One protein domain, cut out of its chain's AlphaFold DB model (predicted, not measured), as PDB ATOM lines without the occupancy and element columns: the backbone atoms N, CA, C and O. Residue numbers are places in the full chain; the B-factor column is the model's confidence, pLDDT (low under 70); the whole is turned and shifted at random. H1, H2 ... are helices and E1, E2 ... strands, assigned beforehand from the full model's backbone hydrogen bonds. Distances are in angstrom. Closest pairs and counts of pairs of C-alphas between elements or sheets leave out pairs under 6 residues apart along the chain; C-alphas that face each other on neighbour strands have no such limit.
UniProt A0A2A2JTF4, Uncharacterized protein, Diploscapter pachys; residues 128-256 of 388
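This is residues 128 to 256 of the 388 residues of an uncharacterized protein of Diploscapter pachys (UniProt A0A2A2JTF4). The model is a loose fork: four short helices, H1 to H4, cluster at its base, H7 leads away from them as one arm, and the other arm, beyond H4, ends in a small head made of the E1 and E2 hairpin with H5 and H6. Residues 202 to 219, with no named element, lead back from the head to H7, and residues 238 to 256 follow H7 as a long tail without a named element. The printed part has 129 residues, with seven named helices and two strands in the order H1 H2 H3 H4 H5 E1 E2 H6 H7; the sheet is E1 - E2, antiparallel, and the class is mostly helix. The whole is loose, with a radius of gyration of the C-alphas of 18.5 A and spans of 53 by 46 by 32 A.

H1, residues 128 to 137, is close to but not clearly touching H2, residues 143 to 151; their closest C-alphas, Tyr 131 and Arg 146, are 7.5 A apart. H1 only just touches H3, residues 155 to 162, with 3 pairs of C-alphas within 8 A, the closest being Arg 137 and Trp 161 at 5.6 A, and their lines are about perpendicular at 81 degrees. H4, residues 167 to 177, only just touches H7, residues 220 to 237, with 3 pairs within 8 A, through residues 224 to 228 of H7 alone; the closest C-alphas, Gln 167 and Phe 224, are 7.1 A apart, at a steep tilt of 64 degrees, opposite ways. H2 and H7 only just touch, only at their ends, with 3 pairs within 8 A; residues 220 to 221 of H7 alone take part, and the closest C-alphas are Arg 151 and Leu 220 at 6.4 A. H5, residues 182 to 185, touches H6, residues 198 to 201, with the C-alphas of Cys 182 and Cys 199 closest at 5.8 A. E1, residues 189 to 191, and E2, residues 194 to 196, form an antiparallel hairpin at 137 degrees, with N 191 and O 194 at 2.9 A and N 196 and O 189 at 2.9 A, within hydrogen-bond range. H7 is apart from E1, E2, H5 and H6. Every O i to N i+4 pair is within hydrogen-bond range in H1, H2 and H3; H4 has 6 of 7 and H7 12 of 14, while H5 and H6 are too short for such a pair.

H1 begins at C-alpha 128, (169.232, -21.506, 44.877), and is 14.6 A long from first to last C-alpha. H2 measures 12.3 A, H3 10.3 A and H4 14.5 A. H5, E1, E2 and H6 follow, E1 beginning at C-alpha 189, (163.776, -19.227, 16.983). H7, 25.0 A long, ends at C-alpha 237, (189.098, 5.391, 28.199).

The C-alphas farthest apart, Asn 140 and Tyr 256, are 54.4 A apart. The printed part has no cut. The link H6 to H7, 18 residues, is long; the other links are tight. The mean pLDDT of the printed part is 70.5, and residues 150 to 154 and 207 to 255 are under 70.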
ATOM      1  N   GLU A 128     168.837 -20.429  43.959       88.62
ATOM      2  CA  GLU A 128     169.232 -21.506  44.877       88.62
ATOM      3  C   GLU A 128     170.743 -21.506  45.197       88.62
ATOM      4  O   GLU A 128     171.089 -21.344  46.367       88.62
ATOM      5  N   PRO A 129     171.665 -21.569  44.211       91.06
ATOM      6  CA  PRO A 129     173.107 -21.510  44.484       91.06
ATOM      7  C   PRO A 129     173.552 -20.180  45.114       91.06
ATOM      8  O   PRO A 129     174.492 -20.149  45.909       91.06
ATOM      9  N   ILE A 130     172.858 -19.079  44.812       89.06
ATOM     10  CA  ILE A 130     173.119 -17.770  45.426       89.06
ATOM     11  C   ILE A 130     172.745 -17.798  46.912       89.06
ATOM     12  O   ILE A 130     173.520 -17.346  47.756       89.06
ATOM     13  N   TYR A 131     171.582 -18.355  47.253       89.38
ATOM     14  CA  TYR A 131     171.135 -18.507  48.633       89.38
ATOM     15  C   TYR A 131     172.005 -19.484  49.420       89.38
ATOM     16  O   TYR A 131     172.253 -19.246  50.602       89.38
ATOM     17  N   GLU A 132     172.492 -20.555  48.794       91.38
ATOM     18  CA  GLU A 132     173.444 -21.476  49.415       91.38
ATOM     19  C   GLU A 132     174.764 -20.769  49.769       91.38
ATOM     20  O   GLU A 132     175.211 -20.855  50.919       91.38
ATOM     21  N   ASP A 133     175.353 -20.001  48.841       92.00
ATOM     22  CA  ASP A 133     176.566 -19.215  49.117       92.00
ATOM     23  C   ASP A 133     176.313 -18.131  50.178       92.00
ATOM     24  O   ASP A 133     177.115 -17.982  51.107       92.00
ATOM     25  N   LEU A 134     175.175 -17.431  50.114       89.75
ATOM     26  CA  LEU A 134     174.781 -16.423  51.101       89.75
ATOM     27  C   LEU A 134     174.661 -17.014  52.510       89.75
ATOM     28  O   LEU A 134     175.303 -16.520  53.439       89.75
ATOM     29  N   ASN A 135     173.920 -18.111  52.670       90.50
ATOM     30  CA  ASN A 135     173.732 -18.767  53.967       90.50
ATOM     31  C   ASN A 135     175.031 -19.352  54.533       90.50
ATOM     32  O   ASN A 135     175.194 -19.418  55.753       90.50
ATOM     33  N   SER A 136     175.964 -19.768  53.668       92.12
ATOM     34  CA  SER A 136     177.260 -20.296  54.105       92.12
ATOM     35  C   SER A 136     178.139 -19.233  54.779       92.12
ATOM     36  O   SER A 136     178.916 -19.552  55.681       92.12
ATOM     37  N   ARG A 137     177.996 -17.963  54.375       90.31
ATOM     38  CA  ARG A 137     178.799 -16.828  54.866       90.31
ATOM     39  C   ARG A 137     178.068 -15.994  55.913       90.31
ATOM     40  O   ARG A 137     178.704 -15.450  56.812       90.31
ATOM     41  N   VAL A 138     176.743 -15.917  55.817       89.56
ATOM     42  CA  VAL A 138     175.879 -15.187  56.748       89.56
ATOM     43  C   VAL A 138     174.787 -16.139  57.260       89.56
ATOM     44  O   VAL A 138     173.686 -16.180  56.713       89.56
ATOM     45  N   PRO A 139     175.076 -16.945  58.299       87.19
ATOM     46  CA  PRO A 139     174.106 -17.896  58.829       87.19
ATOM     47  C   PRO A 139     172.976 -17.186  59.591       87.19
ATOM     48  O   PRO A 139     173.186 -16.144  60.210       87.19
ATOM     49  N   ASN A 140     171.803 -17.827  59.640       85.94
ATOM     50  CA  ASN A 140     170.600 -17.380  60.365       85.94
ATOM     51  C   ASN A 140     169.908 -16.124  59.806       85.94
ATOM     52  O   ASN A 140     169.296 -15.377  60.570       85.94
ATOM     53  N   LEU A 141     169.971 -15.898  58.493       84.50
ATOM     54  CA  LEU A 141     169.104 -14.920  57.838       84.50
ATOM     55  C   LEU A 141     167.675 -15.468  57.732       84.50
ATOM     56  O   LEU A 141     167.462 -16.635  57.400       84.50
ATOM     57  N   ASP A 142     166.689 -14.625  58.017       86.81
ATOM     58  CA  ASP A 142     165.295 -14.891  57.683       86.81
ATOM     59  C   ASP A 142     165.079 -14.795  56.168       86.81
ATOM     60  O   ASP A 142     165.798 -14.090  55.462       86.81
ATOM     61  N   ASN A 143     164.063 -15.498  55.658       82.12
ATOM     62  CA  ASN A 143     163.795 -15.552  54.217       82.12
ATOM     63  C   ASN A 143     163.554 -14.162  53.609       82.12
ATOM     64  O   ASN A 143     163.976 -13.924  52.486       82.12
ATOM     65  N   THR A 144     162.916 -13.253  54.353       80.19
ATOM     66  CA  THR A 144     162.666 -11.875  53.911       80.19
ATOM     67  C   THR A 144     163.962 -11.083  53.780       80.19
ATOM     68  O   THR A 144     164.259 -10.617  52.689       80.19
ATOM     69  N   THR A 145     164.806 -11.047  54.816       79.38
ATOM     70  CA  THR A 145     166.120 -10.391  54.718       79.38
ATOM     71  C   THR A 145     167.010 -11.038  53.656       79.38
ATOM     72  O   THR A 145     167.785 -10.353  53.002       79.38
ATOM     73  N   ARG A 146     166.917 -12.355  53.441       77.12
ATOM     74  CA  ARG A 146     167.681 -13.051  52.395       77.12
ATOM     75  C   ARG A 146     167.300 -12.568  50.994       77.12
ATOM     76  O   ARG A 146     168.184 -12.341  50.170       77.12
ATOM     77  N   ASP A 147     166.006 -12.408  50.739       73.25
ATOM     78  CA  ASP A 147     165.502 -11.887  49.470       73.25
ATOM     79  C   ASP A 147     165.855 -10.402  49.314       73.25
ATOM     80  O   ASP A 147     166.295  -9.989  48.240       73.25
ATOM     81  N   ASP A 148     165.758  -9.629  50.398       72.38
ATOM     82  CA  ASP A 148     166.130  -8.215  50.429       72.38
ATOM     83  C   ASP A 148     167.635  -8.017  50.204       72.38
ATOM     84  O   ASP A 148     168.007  -7.085  49.523       72.38
ATOM     85  N   VAL A 149     168.532  -8.889  50.673       72.69
ATOM     86  CA  VAL A 149     169.988  -8.765  50.412       72.69
ATOM     87  C   VAL A 149     170.344  -9.020  48.947       72.69
ATOM     88  O   VAL A 149     171.293  -8.440  48.419       72.69
ATOM     89  N   VAL A 150     169.620  -9.924  48.287       68.81
ATOM     90  CA  VAL A 150     169.855 -10.248  46.873       68.81
ATOM     91  C   VAL A 150     169.242  -9.183  45.957       68.81
ATOM     92  O   VAL A 150     169.764  -8.931  44.869       68.81
ATOM     93  N   ARG A 151     168.148  -8.546  46.387       64.94
ATOM     94  CA  ARG A 151     167.385  -7.578  45.583       64.94
ATOM     95  C   ARG A 151     167.732  -6.120  45.897       64.94
ATOM     96  O   ARG A 151     167.867  -5.320  44.969       64.94
ATOM     97  N   ASP A 152     167.935  -5.808  47.168       62.19
ATOM     98  CA  ASP A 152     168.177  -4.481  47.728       62.19
ATOM     99  C   ASP A 152     169.581  -4.382  48.358       62.19
ATOM    100  O   ASP A 152     170.183  -5.355  48.812       62.19
ATOM    101  N   ASP A 153     170.148  -3.175  48.355       58.66
ATOM    102  CA  ASP A 153     171.509  -2.933  48.846       58.66
ATOM    103  C   ASP A 153     171.517  -2.742  50.377       58.66
ATOM    104  O   ASP A 153     171.605  -1.627  50.900       58.66
ATOM    105  N   LEU A 154     171.371  -3.842  51.125       65.75
ATOM    106  CA  LEU A 154     171.624  -3.860  52.570       65.75
ATOM    107  C   LEU A 154     173.133  -3.916  52.817       65.75
ATOM    108  O   LEU A 154     173.690  -4.968  53.141       65.75
ATOM    109  N   ASP A 155     173.766  -2.752  52.669       70.06
ATOM    110  CA  ASP A 155     175.216  -2.527  52.648       70.06
ATOM    111  C   ASP A 155     175.974  -3.374  53.697       70.06
ATOM    112  O   ASP A 155     176.937  -4.069  53.387       70.06
ATOM    113  N   GLU A 156     175.503  -3.433  54.949       78.38
ATOM    114  CA  GLU A 156     176.180  -4.196  56.011       78.38
ATOM    115  C   GLU A 156     176.174  -5.721  55.782       78.38
ATOM    116  O   GLU A 156     177.175  -6.402  56.029       78.38
ATOM    117  N   ILE A 157     175.048  -6.279  55.330       78.94
ATOM    118  CA  ILE A 157     174.907  -7.725  55.111       78.94
ATOM    119  C   ILE A 157     175.587  -8.119  53.805       78.94
ATOM    120  O   ILE A 157     176.266  -9.146  53.756       78.94
ATOM    121  N   TYR A 158     175.485  -7.273  52.780       81.25
ATOM    122  CA  TYR A 158     176.190  -7.473  51.527       81.25
ATOM    123  C   TYR A 158     177.712  -7.506  51.734       81.25
ATOM    124  O   TYR A 158     178.359  -8.431  51.248       81.25
ATOM    125  N   GLN A 159     178.299  -6.595  52.523       82.44
ATOM    126  CA  GLN A 159     179.743  -6.639  52.810       82.44
ATOM    127  C   GLN A 159     180.156  -7.935  53.531       82.44
ATOM    128  O   GLN A 159     181.202  -8.510  53.226       82.44
ATOM    129  N   LYS A 160     179.316  -8.445  54.445       86.69
ATOM    130  CA  LYS A 160     179.543  -9.737  55.120       86.69
ATOM    131  C   LYS A 160     179.458 -10.916  54.149       86.69
ATOM    132  O   LYS A 160     180.297 -11.812  54.202       86.69
ATOM    133  N   TRP A 161     178.469 -10.910  53.258       88.50
ATOM    134  CA  TRP A 161     178.300 -11.943  52.239       88.50
ATOM    135  C   TRP A 161     179.433 -11.924  51.208       88.50
ATOM    136  O   TRP A 161     180.002 -12.965  50.879       88.50
ATOM    137  N   ARG A 162     179.816 -10.742  50.729       87.12
ATOM    138  CA  ARG A 162     180.940 -10.544  49.814       87.12
ATOM    139  C   ARG A 162     182.238 -11.083  50.418       87.12
ATOM    140  O   ARG A 162     182.944 -11.848  49.754       87.12
ATOM    141  N   GLY A 163     182.517 -10.738  51.677       89.38
ATOM    142  CA  GLY A 163     183.759 -11.099  52.356       89.38
ATOM    143  C   GLY A 163     184.970 -10.567  51.588       89.38
ATOM    144  O   GLY A 163     185.007  -9.401  51.208       89.38
ATOM    145  N   ASP A 164     185.933 -11.442  51.304       92.69
ATOM    146  CA  ASP A 164     187.176 -11.072  50.611       92.69
ATOM    147  C   ASP A 164     187.040 -10.975  49.076       92.69
ATOM    148  O   ASP A 164     187.999 -10.599  48.400       92.69
ATOM    149  N   ARG A 165     185.873 -11.319  48.502       87.50
ATOM    150  CA  ARG A 165     185.642 -11.253  47.047       87.50
ATOM    151  C   ARG A 165     185.723  -9.815  46.550       87.50
ATOM    152  O   ARG A 165     185.322  -8.877  47.240       87.50
ATOM    153  N   THR A 166     186.212  -9.605  45.334       84.38
ATOM    154  CA  THR A 166     186.115  -8.293  44.690       84.38
ATOM    155  C   THR A 166     184.694  -8.040  44.185       84.38
ATOM    156  O   THR A 166     183.864  -8.945  44.101       84.38
ATOM    157  N   GLN A 167     184.399  -6.789  43.831       73.81
ATOM    158  CA  GLN A 167     183.133  -6.454  43.178       73.81
ATOM    159  C   GLN A 167     183.003  -7.167  41.815       73.81
ATOM    160  O   GLN A 167     181.898  -7.486  41.399       73.81
ATOM    161  N   LEU A 168     184.116  -7.447  41.130       75.56
ATOM    162  CA  LEU A 168     184.089  -8.187  39.870       75.56
ATOM    163  C   LEU A 168     183.770  -9.668  40.105       75.56
ATOM    164  O   LEU A 168     182.904 -10.208  39.432       75.56
ATOM    165  N   ASP A 169     184.374 -10.281  41.124       82.88
ATOM    166  CA  ASP A 169     184.109 -11.686  41.463       82.88
ATOM    167  C   ASP A 169     182.645 -11.897  41.873       82.88
ATOM    168  O   ASP A 169     182.028 -12.899  41.524       82.88
ATOM    169  N   MET A 170     182.065 -10.935  42.600       81.88
ATOM    170  CA  MET A 170     180.640 -10.968  42.931       81.88
ATOM    171  C   MET A 170     179.754 -10.811  41.692       81.88
ATOM    172  O   MET A 170     178.723 -11.472  41.599       81.88
ATOM    173  N   PHE A 171     180.140  -9.954  40.744       80.88
ATOM    174  CA  PHE A 171     179.417  -9.797  39.484       80.88
ATOM    175  C   PHE A 171     179.451 -11.088  38.657       80.88
ATOM    176  O   PHE A 171     178.405 -11.542  38.198       80.88
ATOM    177  N   ASP A 172     180.627 -11.699  38.516       83.44
ATOM    178  CA  ASP A 172     180.799 -12.951  37.783       83.44
ATOM    179  C   ASP A 172     179.992 -14.084  38.434       83.44
ATOM    180  O   ASP A 172     179.227 -14.765  37.750       83.44
ATOM    181  N   PHE A 173     180.059 -14.220  39.760       86.94
ATOM    182  CA  PHE A 173     179.271 -15.207  40.499       86.94
ATOM    183  C   PHE A 173     177.760 -15.021  40.292       86.94
ATOM    184  O   PHE A 173     177.045 -15.979  40.001       86.94
ATOM    185  N   ILE A 174     177.246 -13.796  40.427       82.25
ATOM    186  CA  ILE A 174     175.802 -13.548  40.338       82.25
ATOM    187  C   ILE A 174     175.309 -13.691  38.893       82.25
ATOM    188  O   ILE A 174     174.334 -14.396  38.658       82.25
ATOM    189  N   PHE A 175     175.963 -13.047  37.921       80.56
ATOM    190  CA  PHE A 175     175.420 -12.906  36.564       80.56
ATOM    191  C   PHE A 175     175.999 -13.885  35.544       80.56
ATOM    192  O   PHE A 175     175.282 -14.265  34.622       80.56
ATOM    193  N   ASN A 176     177.261 -14.295  35.676       83.44
ATOM    194  CA  ASN A 176     177.902 -15.167  34.683       83.44
ATOM    195  C   ASN A 176     177.737 -16.638  35.039       83.44
ATOM    196  O   ASN A 176     177.475 -17.454  34.161       83.44
ATOM    197  N   GLU A 177     177.878 -16.968  36.321       89.81
ATOM    198  CA  GLU A 177     177.747 -18.342  36.805       89.81
ATOM    199  C   GLU A 177     176.290 -18.708  37.098       89.81
ATOM    200  O   GLU A 177     175.845 -19.794  36.731       89.81
ATOM    201  N   ASN A 178     175.539 -17.798  37.729       89.12
ATOM    202  CA  ASN A 178     174.168 -18.055  38.180       89.12
ATOM    203  C   ASN A 178     173.100 -17.258  37.414       89.12
ATOM    204  O   ASN A 178     171.919 -17.326  37.759       89.12
ATOM    205  N   GLY A 179     173.476 -16.529  36.362       84.19
ATOM    206  CA  GLY A 179     172.517 -15.888  35.465       84.19
ATOM    207  C   GLY A 179     171.806 -16.887  34.554       84.19
ATOM    208  O   GLY A 179     172.281 -18.000  34.321       84.19
ATOM    209  N   PHE A 180     170.655 -16.482  34.016       83.94
ATOM    210  CA  PHE A 180     169.966 -17.267  32.994       83.94
ATOM    211  C   PHE A 180     170.807 -17.352  31.722       83.94
ATOM    212  O   PHE A 180     171.341 -16.357  31.224       83.94
ATOM    213  N   THR A 181     170.873 -18.549  31.160       87.56
ATOM    214  CA  THR A 181     171.526 -18.789  29.881       87.56
ATOM    215  C   THR A 181     170.576 -18.485  28.727       87.56
ATOM    216  O   THR A 181     169.355 -18.407  28.878       87.56
ATOM    217  N   CYS A 182     171.129 -18.370  27.520       87.69
ATOM    218  CA  CYS A 182     170.319 -18.255  26.311       87.69
ATOM    219  C   CYS A 182     169.299 -19.407  26.171       87.69
ATOM    220  O   CYS A 182     168.182 -19.172  25.712       87.69
ATOM    221  N   MET A 183     169.648 -20.619  26.617       88.88
ATOM    222  CA  MET A 183     168.762 -21.789  26.548       88.88
ATOM    223  C   MET A 183     167.603 -21.716  27.547       88.88
ATOM    224  O   MET A 183     166.535 -22.257  27.273       88.88
ATOM    225  N   ASP A 184     167.787 -21.017  28.670       87.19
ATOM    226  CA  ASP A 184     166.720 -20.794  29.651       87.19
ATOM    227  C   ASP A 184     165.706 -19.757  29.146       87.19
ATOM    228  O   ASP A 184     164.525 -19.796  29.492       87.19
ATOM    229  N   MET A 185     166.163 -18.828  28.301       85.25
ATOM    230  CA  MET A 185     165.347 -17.734  27.778       85.25
ATOM    231  C   MET A 185     164.650 -18.074  26.455       85.25
ATOM    232  O   MET A 185     163.502 -17.674  26.243       85.25
ATOM    233  N   PHE A 186     165.324 -18.793  25.557       89.00
ATOM    234  CA  PHE A 186     164.828 -19.062  24.213       89.00
ATOM    235  C   PHE A 186     164.685 -20.554  23.944       89.00
ATOM    236  O   PHE A 186     165.661 -21.292  23.859       89.00
ATOM    237  N   GLN A 187     163.444 -20.977  23.704       88.62
ATOM    238  CA  GLN A 187     163.162 -22.364  23.352       88.62
ATOM    239  C   GLN A 187     163.336 -22.635  21.850       88.62
ATOM    240  O   GLN A 187     163.968 -23.612  21.458       88.62
ATOM    241  N   THR A 188     162.747 -21.794  20.991       89.38
ATOM    242  CA  THR A 188     162.827 -21.932  19.525       89.38
ATOM    243  C   THR A 188     162.865 -20.565  18.850       89.38
ATOM    244  O   THR A 188     162.193 -19.636  19.296       89.38
ATOM    245  N   CYS A 189     163.631 -20.455  17.761       92.44
ATOM    246  CA  CYS A 189     163.776 -19.227  16.983       92.44
ATOM    247  C   CYS A 189     163.549 -19.494  15.497       92.44
ATOM    248  O   CYS A 189     163.985 -20.513  14.954       92.44
ATOM    249  N   TYR A 190     162.898 -18.540  14.830       91.94
ATOM    250  CA  TYR A 190     162.578 -18.623  13.409       91.94
ATOM    251  C   TYR A 190     162.991 -17.341  12.690       91.94
ATOM    252  O   TYR A 190     162.717 -16.237  13.153       91.94
ATOM    253  N   GLY A 191     163.638 -17.501  11.537       90.94
ATOM    254  CA  GLY A 191     163.957 -16.428  10.599       90.94
ATOM    255  C   GLY A 191     163.191 -16.642   9.300       90.94
ATOM    256  O   GLY A 191     163.649 -17.363   8.412       90.94
ATOM    257  N   GLY A 192     161.999 -16.054   9.189       86.88
ATOM    258  CA  GLY A 192     161.089 -16.356   8.083       86.88
ATOM    259  C   GLY A 192     160.658 -17.827   8.116       86.88
ATOM    260  O   GLY A 192     160.039 -18.262   9.078       86.88
ATOM    261  N   ALA A 193     160.993 -18.596   7.078       89.00
ATOM    262  CA  ALA A 193     160.678 -20.029   6.998       89.00
ATOM    263  C   ALA A 193     161.769 -20.948   7.589       89.00
ATOM    264  O   ALA A 193     161.620 -22.168   7.559       89.00
ATOM    265  N   LEU A 194     162.883 -20.387   8.072       93.38
ATOM    266  CA  LEU A 194     164.026 -21.152   8.569       93.38
ATOM    267  C   LEU A 194     163.983 -21.272  10.092       93.38
ATOM    268  O   LEU A 194     163.810 -20.271  10.787       93.38
ATOM    269  N   THR A 195     164.211 -22.479  10.605       93.69
ATOM    270  CA  THR A 195     164.489 -22.707  12.029       93.69
ATOM    271  C   THR A 195     165.952 -22.383  12.308       93.69
ATOM    272  O   THR A 195     166.839 -22.883  11.614       93.69
ATOM    273  N   LEU A 196     166.202 -21.549  13.314       93.88
ATOM    274  CA  LEU A 196     167.537 -21.098  13.700       93.88
ATOM    275  C   LEU A 196     167.850 -21.552  15.126       93.88
ATOM    276  O   LEU A 196     166.957 -21.641  15.970       93.88
ATOM    277  N   ASN A 197     169.129 -21.797  15.401       94.38
ATOM    278  CA  ASN A 197     169.597 -21.948  16.772       94.38
ATOM    279  C   ASN A 197     169.646 -20.563  17.426       94.38
ATOM    280  O   ASN A 197     170.394 -19.694  16.980       94.38
ATOM    281  N   CYS A 198     168.840 -20.361  18.469       92.19
ATOM    282  CA  CYS A 198     168.736 -19.088  19.175       92.19
ATOM    283  C   CYS A 198     170.090 -18.599  19.702       92.19
ATOM    284  O   CYS A 198     170.411 -17.422  19.578       92.19
ATOM    285  N   CYS A 199     170.916 -19.498  20.231       92.12
ATOM    286  CA  CYS A 199     172.163 -19.113  20.891       92.12
ATOM    287  C   CYS A 199     173.328 -18.880  19.927       92.12
ATOM    288  O   CYS A 199     174.368 -18.390  20.351       92.12
ATOM    289  N   ASP A 200     173.136 -19.166  18.636       93.06
ATOM    290  CA  ASP A 200     174.083 -18.786  17.583       93.06
ATOM    291  C   ASP A 200     173.788 -17.377  17.033       93.06
ATOM    292  O   ASP A 200     174.637 -16.782  16.371       93.06
ATOM    293  N   ILE A 201     172.578 -16.849  17.269       90.62
ATOM    294  CA  ILE A 201     172.119 -15.552  16.740       90.62
ATOM    295  C   ILE A 201     171.952 -14.474  17.816       90.62
ATOM    296  O   ILE A 201     172.002 -13.289  17.490       90.62
ATOM    297  N   PHE A 202     171.730 -14.865  19.072       88.25
ATOM    298  CA  PHE A 202     171.629 -13.953  20.206       88.25
ATOM    299  C   PHE A 202     172.932 -13.930  20.994       88.25
ATOM    300  O   PHE A 202     173.447 -14.969  21.399       88.25
ATOM    301  N   GLU A 203     173.422 -12.723  21.262       83.94
ATOM    302  CA  GLU A 203     174.609 -12.496  22.079       83.94
ATOM    303  C   GLU A 203     174.197 -12.004  23.476       83.94
ATOM    304  O   GLU A 203     173.408 -11.054  23.583       83.94
ATOM    305  N   PRO A 204     174.718 -12.610  24.560       80.94
ATOM    306  CA  PRO A 204     174.445 -12.135  25.908       80.94
ATOM    307  C   PRO A 204     175.035 -10.733  26.083       80.94
ATOM    308  O   PRO A 204     176.222 -10.505  25.860       80.94
ATOM    309  N   THR A 205     174.191  -9.781  26.475       75.12
ATOM    310  CA  THR A 205     174.587  -8.384  26.687       75.12
ATOM    311  C   THR A 205     174.062  -7.901  28.030       75.12
ATOM    312  O   THR A 205     172.858  -7.936  28.280       75.12
ATOM    313  N   TYR A 206     174.953  -7.400  28.884       72.94
ATOM    314  CA  TYR A 206     174.556  -6.789  30.152       72.94
ATOM    315  C   TYR A 206     173.971  -5.405  29.894       72.94
ATOM    316  O   TYR A 206     174.602  -4.545  29.277       72.94
ATOM    317  N   THR A 207     172.758  -5.181  30.386       63.62
ATOM    318  CA  THR A 207     172.089  -3.881  30.317       63.62
ATOM    319  C   THR A 207     171.600  -3.509  31.703       63.62
ATOM    320  O   THR A 207     171.130  -4.370  32.439       63.62
ATOM    321  N   GLN A 208     171.698  -2.236  32.081       58.03
ATOM    322  CA  GLN A 208     171.036  -1.768  33.292       58.03
ATOM    323  C   GLN A 208     169.573  -1.475  32.952       58.03
ATOM    324  O   GLN A 208     169.296  -0.618  32.115       58.03
ATOM    325  N   ILE A 209     168.628  -2.166  33.588       48.44
ATOM    326  CA  ILE A 209     167.215  -1.788  33.545       48.44
ATOM    327  C   ILE A 209     166.994  -0.779  34.673       48.44
ATOM    328  O   ILE A 209     166.741  -1.162  35.811       48.44
ATOM    329  N   VAL A 210     167.118   0.521  34.386       42.31
ATOM    330  CA  VAL A 210     166.633   1.546  35.323       42.31
ATOM    331  C   VAL A 210     165.117   1.597  35.200       42.31
ATOM    332  O   VAL A 210     164.557   2.136  34.243       42.31
ATOM    333  N   MET A 211     164.442   0.982  36.166       33.28
ATOM    334  CA  MET A 211     163.007   1.133  36.335       33.28
ATOM    335  C   MET A 211     162.761   2.530  36.924       33.28
ATOM    336  O   MET A 211     162.976   2.750  38.110       33.28
ATOM    337  N   PHE A 212     162.328   3.490  36.100       33.09
ATOM    338  CA  PHE A 212     161.768   4.759  36.580       33.09
ATOM    339  C   PHE A 212     160.384   4.498  37.193       33.09
ATOM    340  O   PHE A 212     159.354   4.851  36.623       33.09
ATOM    341  N   VAL A 213     160.343   3.827  38.339       33.28
ATOM    342  CA  VAL A 213     159.212   3.935  39.256       33.28
ATOM    343  C   VAL A 213     159.737   4.796  40.387       33.28
ATOM    344  O   VAL A 213     160.716   4.426  41.029       33.28
ATOM    345  N   GLY A 214     159.150   5.984  40.547       35.38
ATOM    346  CA  GLY A 214     159.464   6.864  41.667       35.38
ATOM    347  C   GLY A 214     159.494   6.053  42.960       35.38
ATOM    348  O   GLY A 214     158.574   5.280  43.220       35.38
ATOM    349  N   ASP A 215     160.580   6.215  43.708       34.91
ATOM    350  CA  ASP A 215     160.813   5.631  45.028       34.91
ATOM    351  C   ASP A 215     161.081   4.115  45.082       34.91
ATOM    352  O   ASP A 215     160.550   3.410  45.939       34.91
ATOM    353  N   VAL A 216     161.986   3.605  44.239       41.50
ATOM    354  CA  VAL A 216     162.701   2.351  44.537       41.50
ATOM    355  C   VAL A 216     164.199   2.631  44.495       41.50
ATOM    356  O   VAL A 216     164.731   3.079  43.480       41.50
ATOM    357  N   TYR A 217     164.860   2.438  45.638       42.12
ATOM    358  CA  TYR A 217     166.303   2.592  45.808       42.12
ATOM    359  C   TYR A 217     167.064   1.865  44.686       42.12
ATOM    360  O   TYR A 217     166.612   0.809  44.235       42.12
ATOM    361  N   PRO A 218     168.210   2.389  44.210       45.41
ATOM    362  CA  PRO A 218     169.049   1.652  43.277       45.41
ATOM    363  C   PRO A 218     169.535   0.384  43.987       45.41
ATOM    364  O   PRO A 218     170.464   0.440  44.782       45.41
ATOM    365  N   GLY A 219     168.869  -0.744  43.730       48.44
ATOM    366  CA  GLY A 219     169.256  -2.038  44.283       48.44
ATOM    367  C   GLY A 219     170.681  -2.412  43.883       48.44
ATOM    368  O   GLY A 219     171.281  -1.797  42.994       48.44
ATOM    369  N   LEU A 220     171.200  -3.462  44.512       45.66
ATOM    370  CA  LEU A 220     172.574  -3.946  44.400       45.66
ATOM    371  C   LEU A 220     173.088  -3.957  42.936       45.66
ATOM    372  O   LEU A 220     174.161  -3.436  42.629       45.66
ATOM    373  N   PHE A 221     172.256  -4.417  41.995       49.31
ATOM    374  CA  PHE A 221     172.507  -4.400  40.546       49.31
ATOM    375  C   PHE A 221     172.892  -3.025  39.967       49.31
ATOM    376  O   PHE A 221     173.826  -2.915  39.172       49.31
ATOM    377  N   SER A 222     172.199  -1.961  40.376       48.31
ATOM    378  CA  SER A 222     172.469  -0.600  39.903       48.31
ATOM    379  C   SER A 222     173.784  -0.047  40.453       48.31
ATOM    380  O   SER A 222     174.480   0.675  39.740       48.31
ATOM    381  N   CYS A 223     174.156  -0.427  41.680       44.88
ATOM    382  CA  CYS A 223     175.426  -0.061  42.309       44.88
ATOM    383  C   CYS A 223     176.615  -0.796  41.657       44.88
ATOM    384  O   CYS A 223     177.627  -0.178  41.316       44.88
ATOM    385  N   PHE A 224     176.466  -2.097  41.378       51.69
ATOM    386  CA  PHE A 224     177.460  -2.911  40.667       51.69
ATOM    387  C   PHE A 224     177.778  -2.378  39.273       51.69
ATOM    388  O   PHE A 224     178.945  -2.155  38.946       51.69
ATOM    389  N   VAL A 225     176.742  -2.160  38.461       51.72
ATOM    390  CA  VAL A 225     176.900  -1.699  37.080       51.72
ATOM    391  C   VAL A 225     177.490  -0.288  37.053       51.72
ATOM    392  O   VAL A 225     178.384  -0.035  36.250       51.72
ATOM    393  N   TYR A 226     177.105   0.586  37.992       52.91
ATOM    394  CA  TYR A 226     177.715   1.908  38.178       52.91
ATOM    395  C   TYR A 226     179.207   1.844  38.477       52.91
ATOM    396  O   TYR A 226     180.010   2.452  37.767       52.91
ATOM    397  N   ASN A 227     179.595   1.087  39.501       50.62
ATOM    398  CA  ASN A 227     180.984   1.055  39.937       50.62
ATOM    399  C   ASN A 227     181.885   0.363  38.896       50.62
ATOM    400  O   ASN A 227     183.004   0.805  38.638       50.62
ATOM    401  N   TRP A 228     181.368  -0.669  38.217       55.03
ATOM    402  CA  TRP A 228     182.055  -1.325  37.104       55.03
ATOM    403  C   TRP A 228     182.204  -0.411  35.877       55.03
ATOM    404  O   TRP A 228     183.297  -0.334  35.313       55.03
ATOM    405  N   LEU A 229     181.151   0.318  35.481       56.84
ATOM    406  CA  LEU A 229     181.196   1.286  34.375       56.84
ATOM    407  C   LEU A 229     182.206   2.405  34.650       56.84
ATOM    408  O   LEU A 229     182.984   2.769  33.764       56.84
ATOM    409  N   MET A 230     182.234   2.920  35.879       56.75
ATOM    410  CA  MET A 230     183.168   3.974  36.277       56.75
ATOM    411  C   MET A 230     184.627   3.487  36.268       56.75
ATOM    412  O   MET A 230     185.479   4.130  35.656       56.75
ATOM    413  N   HIS A 231     184.926   2.322  36.842       55.44
ATOM    414  CA  HIS A 231     186.303   1.811  36.872       55.44
ATOM    415  C   HIS A 231     186.796   1.258  35.523       55.44
ATOM    416  O   HIS A 231     187.976   1.371  35.193       55.44
ATOM    417  N   THR A 232     185.914   0.680  34.704       51.19
ATOM    418  CA  THR A 232     186.327  -0.018  33.472       51.19
ATOM    419  C   THR A 232     186.333   0.892  32.246       51.19
ATOM    420  O   THR A 232     187.195   0.747  31.375       51.19
ATOM    421  N   LEU A 233     185.386   1.834  32.153       52.22
ATOM    422  CA  LEU A 233     185.202   2.680  30.968       52.22
ATOM    423  C   LEU A 233     185.629   4.132  31.201       52.22
ATOM    424  O   LEU A 233     186.328   4.694  30.354       52.22
ATOM    425  N   TYR A 234     185.277   4.725  32.344       51.50
ATOM    426  CA  TYR A 234     185.615   6.122  32.625       51.50
ATOM    427  C   TYR A 234     187.109   6.298  32.938       51.50
ATOM    428  O   TYR A 234     187.785   7.049  32.236       51.50
ATOM    429  N   GLU A 235     187.664   5.553  33.901       54.97
ATOM    430  CA  GLU A 235     189.080   5.694  34.292       54.97
ATOM    431  C   GLU A 235     190.070   5.289  33.188       54.97
ATOM    432  O   GLU A 235     191.160   5.850  33.088       54.97
ATOM    433  N   LYS A 236     189.699   4.327  32.335       46.72
ATOM    434  CA  LYS A 236     190.603   3.762  31.323       46.72
ATOM    435  C   LYS A 236     190.521   4.448  29.963       46.72
ATOM    436  O   LYS A 236     191.539   4.563  29.281       46.72
ATOM    437  N   TYR A 237     189.328   4.874  29.551       53.19
ATOM    438  CA  TYR A 237     189.098   5.391  28.199       53.19
ATOM    439  C   TYR A 237     188.648   6.849  28.167       53.19
ATOM    440  O   TYR A 237     188.541   7.403  27.076       53.19
ATOM    441  N   ASN A 238     188.400   7.487  29.319       49.62
ATOM    442  CA  ASN A 238     187.892   8.862  29.388       49.62
ATOM    443  C   ASN A 238     186.630   9.058  28.514       49.62
ATOM    444  O   ASN A 238     186.384  10.134  27.968       49.62
ATOM    445  N   CYS A 239     185.862   7.983  28.319       43.62
ATOM    446  CA  CYS A 239     184.705   7.946  27.433       43.62
ATOM    447  C   CYS A 239     183.418   7.980  28.253       43.62
ATOM    448  O   CYS A 239     183.313   7.353  29.309       43.62
ATOM    449  N   THR A 240     182.423   8.707  27.753       45.44
ATOM    450  CA  THR A 240     181.162   8.929  28.458       45.44
ATOM    451  C   THR A 240     180.183   7.784  28.230       45.44
ATOM    452  O   THR A 240     179.886   7.427  27.091       45.44
ATOM    453  N   VAL A 241     179.631   7.243  29.318       50.72
ATOM    454  CA  VAL A 241     178.542   6.263  29.264       50.72
ATOM    455  C   VAL A 241     177.212   7.017  29.097       50.72
ATOM    456  O   VAL A 241     176.879   7.841  29.951       50.72
ATOM    457  N   PRO A 242     176.413   6.743  28.049       42.62
ATOM    458  CA  PRO A 242     175.170   7.471  27.751       42.62
ATOM    459  C   PRO A 242     174.061   7.370  28.814       42.62
ATOM    460  O   PRO A 242     173.058   8.072  28.711       42.62
ATOM    461  N   TYR A 243     174.202   6.484  29.804       45.62
ATOM    462  CA  TYR A 243     173.108   6.065  30.683       45.62
ATOM    463  C   TYR A 243     173.002   6.857  32.004       45.62
ATOM    464  O   TYR A 243     172.003   6.748  32.706       45.62
ATOM    465  N   TYR A 244     173.958   7.745  32.315       47.81
ATOM    466  CA  TYR A 244     173.943   8.586  33.529       47.81
ATOM    467  C   TYR A 244     173.348   9.976  33.307       47.81
ATOM    468  O   TYR A 244     173.940  11.002  33.646       47.81
ATOM    469  N   ARG A 245     172.143  10.008  32.734       41.00
ATOM    470  CA  ARG A 245     171.434  11.250  32.393       41.00
ATOM    471  C   ARG A 245     171.130  12.134  33.609       41.00
ATOM    472  O   ARG A 245     171.067  13.348  33.453       41.00
ATOM    473  N   GLU A 246     170.973  11.554  34.800       43.38
ATOM    474  CA  GLU A 246     170.609  12.314  36.007       43.38
ATOM    475  C   GLU A 246     171.806  12.811  36.831       43.38
ATOM    476  O   GLU A 246     171.692  13.821  37.520       43.38
ATOM    477  N   ILE A 247     172.983  12.186  36.711       47.09
ATOM    478  CA  ILE A 247     174.186  12.596  37.464       47.09
ATOM    479  C   ILE A 247     174.961  13.694  36.718       47.09
ATOM    480  O   ILE A 247     175.652  14.512  37.326       47.09
ATOM    481  N   ILE A 248     174.818  13.775  35.393       46.53
ATOM    482  CA  ILE A 248     175.622  14.660  34.550       46.53
ATOM    483  C   ILE A 248     174.747  15.767  33.942       46.53
ATOM    484  O   ILE A 248     174.537  15.835  32.734       46.53
ATOM    485  N   SER A 249     174.281  16.697  34.787       43.91
ATOM    486  CA  SER A 249     173.544  17.915  34.373       43.91
ATOM    487  C   SER A 249     174.308  18.826  33.389       43.91
ATOM    488  O   SER A 249     173.741  19.783  32.867       43.91
ATOM    489  N   TYR A 250     175.585  18.543  33.106       48.53
ATOM    490  CA  TYR A 250     176.407  19.287  32.148       48.53
ATOM    491  C   TYR A 250     176.550  18.617  30.769       48.53
ATOM    492  O   TYR A 250     177.092  19.240  29.855       48.53
ATOM    493  N   LEU A 251     176.057  17.386  30.566       47.09
ATOM    494  CA  LEU A 251     176.157  16.709  29.268       47.09
ATOM    495  C   LEU A 251     174.922  16.993  28.401       47.09
ATOM    496  O   LEU A 251     173.987  16.200  28.300       47.09
ATOM    497  N   LYS A 252     174.905  18.153  27.741       50.38
ATOM    498  CA  LYS A 252     173.906  18.441  26.705       50.38
ATOM    499  C   LYS A 252     174.275  17.678  25.428       50.38
ATOM    500  O   LYS A 252     174.972  18.207  24.567       50.38
ATOM    501  N   CYS A 253     173.831  16.426  25.310       55.31
ATOM    502  CA  CYS A 253     173.993  15.658  24.076       55.31
ATOM    503  C   CYS A 253     173.181  16.312  22.951       55.31
ATOM    504  O   CYS A 253     171.960  16.445  23.055       55.31
ATOM    505  N   LEU A 254     173.857  16.720  21.876       56.88
ATOM    506  CA  LEU A 254     173.186  17.146  20.653       56.88
ATOM    507  C   LEU A 254     172.742  15.905  19.867       56.88
ATOM    508  O   LEU A 254     173.501  14.935  19.794       56.88
ATOM    509  N   PRO A 255     171.531  15.906  19.284       65.75
ATOM    510  CA  PRO A 255     171.111  14.818  18.417       65.75
ATOM    511  C   PRO A 255     172.026  14.753  17.191       65.75
ATOM    512  O   PRO A 255     172.432  15.775  16.639       65.75
ATOM    513  N   TYR A 256     172.348  13.536  16.763       74.06
ATOM    514  CA  TYR A 256     173.084  13.321  15.524       74.06
ATOM    515  C   TYR A 256     172.185  13.613  14.311       74.06
ATOM    516  O   TYR A 256     170.993  13.299  14.335       74.06
TER     517      TYR A 256